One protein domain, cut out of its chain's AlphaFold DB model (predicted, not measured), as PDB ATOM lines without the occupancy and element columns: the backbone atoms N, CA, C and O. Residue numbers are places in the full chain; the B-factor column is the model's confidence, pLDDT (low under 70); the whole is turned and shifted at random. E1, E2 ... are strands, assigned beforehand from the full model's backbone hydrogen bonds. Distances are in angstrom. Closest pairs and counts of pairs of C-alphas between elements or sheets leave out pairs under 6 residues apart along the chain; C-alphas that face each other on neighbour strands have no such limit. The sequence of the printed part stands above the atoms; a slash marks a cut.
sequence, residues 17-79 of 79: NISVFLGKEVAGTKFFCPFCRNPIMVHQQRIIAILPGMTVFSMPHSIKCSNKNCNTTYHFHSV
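AT A GLANCE: This is residues 17 to 79 of the 79 residues of an uncharacterized protein of Candidatus Cloacimonetes bacterium 4572_65 (UniProt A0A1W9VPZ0). A long two-strand hairpin, E1 and E2, folds back on itself in a U, and the two shorter strands E4 and E3 continue the sheet beside the first half of E1. The folded-back part of the hairpin, residues 28 to 32 with 39 to 43, comes round so that E2 is near E3 at Ile 40 and Ile 63, and the result is a strongly twisted, curled sheet, not a closed barrel. The links from E1 to E2 and from E3 to E4 lie at one end of the longest axis, and the link of residues 53 to 60 crosses from edge strand E2 to edge strand E3. The printed part has 63 residues with no named helix and four named strands, E1 E2 E3 E4 along the chain, in one mixed sheet of order E2 E1 E4 E3. The class is all strand, and the whole is compact, with a radius of gyration of the C-alphas of 11.1 A and spans of 32 by 26 by 16 A.

IN THESE COORDINATES: E1 is residues 17 to 32, from C-alpha 17 at (135.782, 141.027, 145.750); it bends by 158 degrees at residue 27, and its first and last C-alphas are 14.8 A apart. E2, residues 39 to 52, is 17.6 A long and bends by 131 degrees at residue 44. E3 is residues 61 to 64, 10.3 A long. E4, residues 72 to 78, is 19.7 A long and ends at C-alpha 78, (127.790, 138.614, 160.504).

HOW THE PARTS SIT: E1 and E2 are a hairpin of antiparallel neighbours, their directions 130 degrees apart. N 21, before the bend of E1, and O 49, after the bend of E2, are within hydrogen-bond range at 2.8 A; N 31, after the bend of E1, and O 41, before the bend of E2, are within hydrogen-bond range at 2.8 A. E1 and E4 are parallel neighbours at 45 degrees; C-alphas 19 and 75 face each other at 4.7 A, and N 20 and O 75 are 2.7 A apart, within hydrogen-bond range. E3 and E4 are a hairpin of antiparallel neighbours at 158 degrees, with N 74 and O 63 within hydrogen-bond range at 2.8 A. E2 and E3 are the edge strands; their closest C-alphas, of Ile 40 and Ile 63, are 7.3 A apart.

THE WHOLE: From edge to edge of the sheet the strands' lines turn by 92 degrees, and the way across it turns by 77 degrees. The two C-alphas farthest apart, of Lys 24 and Asn 69, are 32.3 A apart. The printed part has no cut, ends at the chain's last residue, and its three links are short. The mean pLDDT of the printed part is 76.3; residues 25 to 29, 42 to 44 and 54 to 60 are under 70.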
ATOM      1  N   ASN A  17     136.258 140.830 144.386       83.00
ATOM      2  CA  ASN A  17     135.782 141.027 145.750       83.00
ATOM      3  C   ASN A  17     134.384 140.422 145.874       83.00
ATOM      4  O   ASN A  17     133.502 140.725 145.068       83.00
ATOM      5  N   ILE A  18     134.196 139.539 146.848       83.06
ATOM      6  CA  ILE A  18     132.917 138.887 147.124       83.06
ATOM      7  C   ILE A  18     132.559 139.143 148.580       83.06
ATOM      8  O   ILE A  18     133.302 138.748 149.470       83.06
ATOM      9  N   SER A  19     131.406 139.753 148.818       85.38
ATOM     10  CA  SER A  19     130.854 139.901 150.163       85.38
ATOM     11  C   SER A  19     129.971 138.697 150.496       85.38
ATOM     12  O   SER A  19     129.131 138.294 149.694       85.38
ATOM     13  N   VAL A  20     130.169 138.098 151.663       82.69
ATOM     14  CA  VAL A  20     129.451 136.923 152.166       82.69
ATOM     15  C   VAL A  20     128.775 137.312 153.472       82.69
ATOM     16  O   VAL A  20     129.442 137.646 154.445       82.69
ATOM     17  N   PHE A  21     127.451 137.259 153.499       83.25
ATOM     18  CA  PHE A  21     126.650 137.542 154.682       83.25
ATOM     19  C   PHE A  21     126.349 136.234 155.398       83.25
ATOM     20  O   PHE A  21     125.829 135.290 154.805       83.25
ATOM     21  N   LEU A  22     126.705 136.193 156.667       82.12
ATOM     22  CA  LEU A  22     126.555 135.117 157.618       82.12
ATOM     23  C   LEU A  22     125.429 135.500 158.578       82.12
ATOM     24  O   LEU A  22     125.340 136.640 159.015       82.12
ATOM     25  N   GLY A  23     124.552 134.552 158.867       76.50
ATOM     26  CA  GLY A  23     123.457 134.689 159.814       76.50
ATOM     27  C   GLY A  23     123.717 133.940 161.104       76.50
ATOM     28  O   GLY A  23     124.838 133.532 161.402       76.50
ATOM     29  N   LYS A  24     122.631 133.685 161.839       77.31
ATOM     30  CA  LYS A  24     122.661 132.904 163.082       77.31
ATOM     31  C   LYS A  24     123.322 131.534 162.879       77.31
ATOM     32  O   LYS A  24     123.282 130.962 161.788       77.31
ATOM     33  N   GLU A  25     123.951 131.032 163.938       69.25
ATOM     34  CA  GLU A  25     124.658 129.751 163.936       69.25
ATOM     35  C   GLU A  25     123.700 128.584 163.714       69.25
ATOM     36  O   GLU A  25     122.713 128.438 164.432       69.25
ATOM     37  N   VAL A  26     123.978 127.753 162.705       63.62
ATOM     38  CA  VAL A  26     123.135 126.582 162.398       63.62
ATOM     39  C   VAL A  26     123.964 125.361 161.982       63.62
ATOM     40  O   VAL A  26     123.527 124.557 161.172       63.62
ATOM     41  N   ALA A  27     125.139 125.188 162.588       59.41
ATOM     42  CA  ALA A  27     126.133 124.147 162.298       59.41
ATOM     43  C   ALA A  27     127.101 124.479 161.149       59.41
ATOM     44  O   ALA A  27     126.802 125.224 160.220       59.41
ATOM     45  N   GLY A  28     128.320 123.942 161.282       63.56
ATOM     46  CA  GLY A  28     129.499 124.290 160.490       63.56
ATOM     47  C   GLY A  28     129.313 124.117 158.987       63.56
ATOM     48  O   GLY A  28     129.433 123.008 158.464       63.56
ATOM     49  N   THR A  29     129.110 125.224 158.274       66.69
ATOM     50  CA  THR A  29     129.057 125.222 156.814       66.69
ATOM     51  C   THR A  29     130.472 125.394 156.270       66.69
ATOM     52  O   THR A  29     131.165 126.368 156.579       66.69
ATOM     53  N   LYS A  30     130.929 124.441 155.448       76.06
ATOM     54  CA  LYS A  30     132.169 124.600 154.677       76.06
ATOM     55  C   LYS A  30     131.875 125.470 153.462       76.06
ATOM     56  O   LYS A  30     131.051 125.105 152.626       76.06
ATOM     57  N   PHE A  31     132.550 126.606 153.362       78.50
ATOM     58  CA  PHE A  31     132.443 127.499 152.220       78.50
ATOM     59  C   PHE A  31     133.559 127.215 151.214       78.50
ATOM     60  O   PHE A  31     134.743 127.214 151.561       78.50
ATOM     61  N   PHE A  32     133.172 126.986 149.960       82.75
ATOM     62  CA  PHE A  32     134.084 126.707 148.857       82.75
ATOM     63  C   PHE A  32     134.064 127.846 147.845       82.75
ATOM     64  O   PHE A  32     133.022 128.432 147.561       82.75
ATOM     65  N   CYS A  33     135.224 128.122 147.256       79.69
ATOM     66  CA  CYS A  33     135.343 129.091 146.177       79.69
ATOM     67  C   CYS A  33     134.559 128.610 144.944       79.69
ATOM     68  O   CYS A  33     134.898 127.548 144.418       79.69
ATOM     69  N   PRO A  34     133.583 129.367 144.406       76.88
ATOM     70  CA  PRO A  34     132.863 128.968 143.195       76.88
ATOM     71  C   PRO A  34     133.764 128.878 141.953       76.88
ATOM     72  O   PRO A  34     133.409 128.201 140.993       76.88
ATOM     73  N   PHE A  35     134.936 129.524 141.958       80.69
ATOM     74  CA  PHE A  35     135.835 129.548 140.799       80.69
ATOM     75  C   PHE A  35     136.846 128.406 140.782       80.69
ATOM     76  O   PHE A  35     137.136 127.855 139.726       80.69
ATOM     77  N   CYS A  36     137.399 128.051 141.940       79.62
ATOM     78  CA  CYS A  36     138.470 127.058 142.020       79.62
ATOM     79  C   CYS A  36     138.144 125.871 142.931       79.62
ATOM     80  O   CYS A  36     138.983 124.991 143.086       79.62
ATOM     81  N   ARG A  37     136.947 125.848 143.534       80.12
ATOM     82  CA  ARG A  37     136.459 124.814 144.461       80.12
ATOM     83  C   ARG A  37     137.346 124.565 145.685       80.12
ATOM     84  O   ARG A  37     137.079 123.634 146.436       80.12
ATOM     85  N   ASN A  38     138.344 125.415 145.943       82.88
ATOM     86  CA  ASN A  38     139.125 125.320 147.170       82.88
ATOM     87  C   ASN A  38     138.272 125.700 148.386       82.88
ATOM     88  O   ASN A  38     137.485 126.651 148.299       82.88
ATOM     89  N   PRO A  39     138.446 124.993 149.515       81.44
ATOM     90  CA  PRO A  39     137.840 125.393 150.774       81.44
ATOM     91  C   PRO A  39     138.426 126.743 151.191       81.44
ATOM     92  O   PRO A  39     139.641 126.930 151.181       81.44
ATOM     93  N   ILE A  40     137.555 127.694 151.510       79.62
ATOM     94  CA  ILE A  40     137.948 129.033 151.959       79.62
ATOM     95  C   ILE A  40     137.869 129.098 153.476       79.62
ATOM     96  O   ILE A  40     138.794 129.574 154.123       79.62
ATOM     97  N   MET A  41     136.757 128.622 154.043       72.56
ATOM     98  CA  MET A  41     136.509 128.708 155.475       72.56
ATOM     99  C   MET A  41     135.524 127.632 155.928       72.56
ATOM    100  O   MET A  41     134.651 127.205 155.169       72.56
ATOM    101  N   VAL A  42     135.650 127.221 157.186       65.69
ATOM    102  CA  VAL A  42     134.620 126.480 157.914       65.69
ATOM    103  C   VAL A  42     134.055 127.444 158.949       65.69
ATOM    104  O   VAL A  42     134.783 127.832 159.858       65.69
ATOM    105  N   HIS A  43     132.802 127.872 158.795       68.19
ATOM    106  CA  HIS A  43     132.169 128.802 159.734       68.19
ATOM    107  C   HIS A  43     130.945 128.150 160.373       68.19
ATOM    108  O   HIS A  43     130.157 127.498 159.691       68.19
ATOM    109  N   GLN A  44     130.755 128.348 161.678       67.69
ATOM    110  CA  GLN A  44     129.590 127.851 162.432       67.69
ATOM    111  C   GLN A  44     128.283 128.602 162.108       67.69
ATOM    112  O   GLN A  44     127.219 128.264 162.623       67.69
ATOM    113  N   GLN A  45     128.355 129.592 161.216       73.88
ATOM    114  CA  GLN A  45     127.252 130.455 160.817       73.88
ATOM    115  C   GLN A  45     126.704 130.053 159.446       73.88
ATOM    116  O   GLN A  45     127.438 129.579 158.572       73.88
ATOM    117  N   ARG A  46     125.397 130.252 159.250       76.44
ATOM    118  CA  ARG A  46     124.730 130.001 157.968       76.44
ATOM    119  C   ARG A  46     125.010 131.143 157.000       76.44
ATOM    120  O   ARG A  46     124.810 132.294 157.352       76.44
ATOM    121  N   ILE A  47     125.363 130.846 155.753       78.56
ATOM    122  CA  ILE A  47     125.446 131.877 154.708       78.56
ATOM    123  C   ILE A  47     124.023 132.315 154.325       78.56
ATOM    124  O   ILE A  47     123.223 131.499 153.866       78.56
ATOM    125  N   ILE A  48     123.712 133.594 154.529       81.75
ATOM    126  CA  ILE A  48     122.455 134.241 154.130       81.75
ATOM    127  C   ILE A  48     122.539 134.712 152.677       81.75
ATOM    128  O   ILE A  48     121.599 134.502 151.913       81.75
ATOM    129  N   ALA A  49     123.645 135.352 152.287       79.69
ATOM    130  CA  ALA A  49     123.788 135.946 150.958       79.69
ATOM    131  C   ALA A  49     125.247 136.002 150.494       79.69
ATOM    132  O   ALA A  49     126.169 136.081 151.303       79.69
ATOM    133  N   ILE A  50     125.450 135.993 149.176       80.00
ATOM    134  CA  ILE A  50     126.755 136.170 148.530       80.00
ATOM    135  C   ILE A  50     126.596 137.246 147.456       80.00
ATOM    136  O   ILE A  50     125.838 137.057 146.507       80.00
ATOM    137  N   LEU A  51     127.309 138.361 147.602       81.69
ATOM    138  CA  LEU A  51     127.251 139.517 146.711       81.69
ATOM    139  C   LEU A  51     128.613 139.721 146.022       81.69
ATOM    140  O   LEU A  51     129.552 140.230 146.645       81.69
ATOM    141  N   PRO A  52     128.766 139.314 144.750       76.44
ATOM    142  CA  PRO A  52     129.977 139.577 143.979       76.44
ATOM    143  C   PRO A  52     130.059 141.052 143.554       76.44
ATOM    144  O   PRO A  52     129.055 141.656 143.190       76.44
ATOM    145  N   GLY A  53     131.258 141.637 143.576       71.44
ATOM    146  CA  GLY A  53     131.519 143.007 143.110       71.44
ATOM    147  C   GLY A  53     131.200 144.109 144.124       71.44
ATOM    148  O   GLY A  53     131.622 145.247 143.938       71.44
ATOM    149  N   MET A  54     130.526 143.781 145.226       67.06
ATOM    150  CA  MET A  54     130.339 144.703 146.341       67.06
ATOM    151  C   MET A  54     131.500 144.590 147.324       67.06
ATOM    152  O   MET A  54     131.797 143.505 147.826       67.06
ATOM    153  N   THR A  55     132.125 145.729 147.617       62.78
ATOM    154  CA  THR A  55     133.131 145.867 148.675       62.78
ATOM    155  C   THR A  55     132.570 146.846 149.693       62.78
ATOM    156  O   THR A  55     132.524 148.047 149.442       62.78
ATOM    157  N   VAL A  56     132.064 146.341 150.814       62.44
ATOM    158  CA  VAL A  56     131.569 147.199 151.891       62.44
ATOM    159  C   VAL A  56     132.786 147.732 152.657       62.44
ATOM    160  O   VAL A  56     133.569 146.962 153.195       62.44
ATOM    161  N   PHE A  57     132.992 149.049 152.686       58.22
ATOM    162  CA  PHE A  57     134.217 149.660 153.235       58.22
ATOM    163  C   PHE A  57     134.459 149.388 154.736       58.22
ATOM    164  O   PHE A  57     135.578 149.552 155.215       58.22
ATOM    165  N   SER A  58     133.448 148.932 155.479       59.00
ATOM    166  CA  SER A  58     133.549 148.540 156.888       59.00
ATOM    167  C   SER A  58     133.694 147.016 157.024       59.00
ATOM    168  O   SER A  58     132.728 146.324 157.358       59.00
ATOM    169  N   MET A  59     134.873 146.472 156.713       59.62
ATOM    170  CA  MET A  59     135.081 145.018 156.672       59.62
ATOM    171  C   MET A  59     135.911 144.509 157.864       59.62
ATOM    172  O   MET A  59     137.112 144.772 157.908       59.62
ATOM    173  N   PRO A  60     135.331 143.751 158.816       64.94
ATOM    174  CA  PRO A  60     136.087 143.227 159.951       64.94
ATOM    175  C   PRO A  60     136.916 141.979 159.605       64.94
ATOM    176  O   PRO A  60     137.944 141.763 160.237       64.94
ATOM    177  N   HIS A  61     136.502 141.153 158.631       76.94
ATOM    178  CA  HIS A  61     137.204 139.913 158.263       76.94
ATOM    179  C   HIS A  61     137.216 139.687 156.744       76.94
ATOM    180  O   HIS A  61     136.166 139.537 156.116       76.94
ATOM    181  N   SER A  62     138.418 139.606 156.165       82.00
ATOM    182  CA  SER A  62     138.632 139.271 154.754       82.00
ATOM    183  C   SER A  62     139.538 138.047 154.611       82.00
ATOM    184  O   SER A  62     140.534 137.907 155.319       82.00
ATOM    185  N   ILE A  63     139.184 137.134 153.707       84.25
ATOM    186  CA  ILE A  63     139.939 135.914 153.419       84.25
ATOM    187  C   ILE A  63     140.198 135.852 151.923       84.25
ATOM    188  O   ILE A  63     139.279 135.794 151.104       84.25
ATOM    189  N   LYS A  64     141.475 135.816 151.555       85.31
ATOM    190  CA  LYS A  64     141.879 135.554 150.178       85.31
ATOM    191  C   LYS A  64     141.808 134.059 149.891       85.31
ATOM    192  O   LYS A  64     142.220 133.241 150.713       85.31
ATOM    193  N   CYS A  65     141.317 133.693 148.711       84.75
ATOM    194  CA  CYS A  65     141.351 132.309 148.263       84.75
ATOM    195  C   CYS A  65     142.790 131.769 148.283       84.75
ATOM    196  O   CYS A  65     143.694 132.379 147.718       84.75
ATOM    197  N   SER A  66     143.000 130.596 148.884       82.12
ATOM    198  CA  SER A  66     144.331 129.982 149.005       82.12
ATOM    199  C   SER A  66     144.886 129.444 147.678       82.12
ATOM    200  O   SER A  66     146.043 129.036 147.612       82.12
ATOM    201  N   ASN A  67     144.076 129.400 146.612       81.19
ATOM    202  CA  ASN A  67     144.549 128.973 145.298       81.19
ATOM    203  C   ASN A  67     145.348 130.103 144.632       81.19
ATOM    204  O   ASN A  67     144.795 131.163 144.358       81.19
ATOM    205  N   LYS A  68     146.616 129.847 144.289       77.38
ATOM    206  CA  LYS A  68     147.494 130.811 143.595       77.38
ATOM    207  C   LYS A  68     146.928 131.295 142.255       77.38
ATOM    208  O   LYS A  68     147.196 132.422 141.858       77.38
ATOM    209  N   ASN A  69     146.098 130.481 141.604       78.62
ATOM    210  CA  ASN A  69     145.456 130.813 140.331       78.62
ATOM    211  C   ASN A  69     144.096 131.513 140.518       78.62
ATOM    212  O   ASN A  69     143.415 131.807 139.539       78.62
ATOM    213  N   CYS A  70     143.669 131.765 141.761       79.44
ATOM    214  CA  CYS A  70     142.405 132.414 142.090       79.44
ATOM    215  C   CYS A  70     142.662 133.690 142.897       79.44
ATOM    216  O   CYS A  70     142.904 133.654 144.101       79.44
ATOM    217  N   ASN A  71     142.564 134.843 142.242       82.12
ATOM    218  CA  ASN A  71     142.716 136.139 142.901       82.12
ATOM    219  C   ASN A  71     141.363 136.664 143.408       82.12
ATOM    220  O   ASN A  71     140.906 137.736 143.023       82.12
ATOM    221  N   THR A  72     140.672 135.862 144.216       83.50
ATOM    222  CA  THR A  72     139.374 136.230 144.796       83.50
ATOM    223  C   THR A  72     139.522 136.467 146.290       83.50
ATOM    224  O   THR A  72     140.080 135.629 147.000       83.50
ATOM    225  N   THR A  73     139.000 137.594 146.753       85.50
ATOM    226  CA  THR A  73     138.951 137.982 148.159       85.50
ATOM    227  C   THR A  73     137.506 137.932 148.626       85.50
ATOM    228  O   THR A  73     136.623 138.531 148.011       85.50
ATOM    229  N   TYR A  74     137.273 137.194 149.703       84.50
ATOM    230  CA  TYR A  74     135.980 137.062 150.351       84.50
ATOM    231  C   TYR A  74     135.949 137.925 151.590       84.50
ATOM    232  O   TYR A  74     136.905 137.948 152.358       84.50
ATOM    233  N   HIS A  75     134.837 138.595 151.794       85.38
ATOM    234  CA  HIS A  75     134.631 139.519 152.884       85.38
ATOM    235  C   HIS A  75     133.409 139.073 153.664       85.38
ATOM    236  O   HIS A  75     132.334 138.959 153.085       85.38
ATOM    237  N   PHE A  76     133.571 138.744 154.941       81.31
ATOM    238  CA  PHE A  76     132.515 138.106 155.725       81.31
ATOM    239  C   PHE A  76     131.810 139.116 156.633       81.31
ATOM    240  O   PHE A  76     132.454 139.899 157.333       81.31
ATOM    241  N   HIS A  77     130.478 139.062 156.636       80.81
ATOM    242  CA  HIS A  77     129.588 139.925 157.407       80.81
ATOM    243  C   HIS A  77     128.705 139.070 158.299       80.81
ATOM    244  O   HIS A  77     127.892 138.328 157.771       80.81
ATOM    245  N   SER A  78     128.808 139.186 159.617       77.38
ATOM    246  CA  SER A  78     127.790 138.614 160.504       77.38
ATOM    247  C   SER A  78     126.629 139.603 160.616       77.38
ATOM    248  O   SER A  78     126.867 140.768 160.935       77.38
ATOM    249  N   VAL A  79     125.405 139.147 160.349       71.94
ATOM    250  CA  VAL A  79     124.150 139.913 160.478       71.94
ATOM    251  C   VAL A  79     123.242 139.261 161.510       71.94
ATOM    252  O   VAL A  79     123.146 138.009 161.512       71.94
TER     253      VAL A  79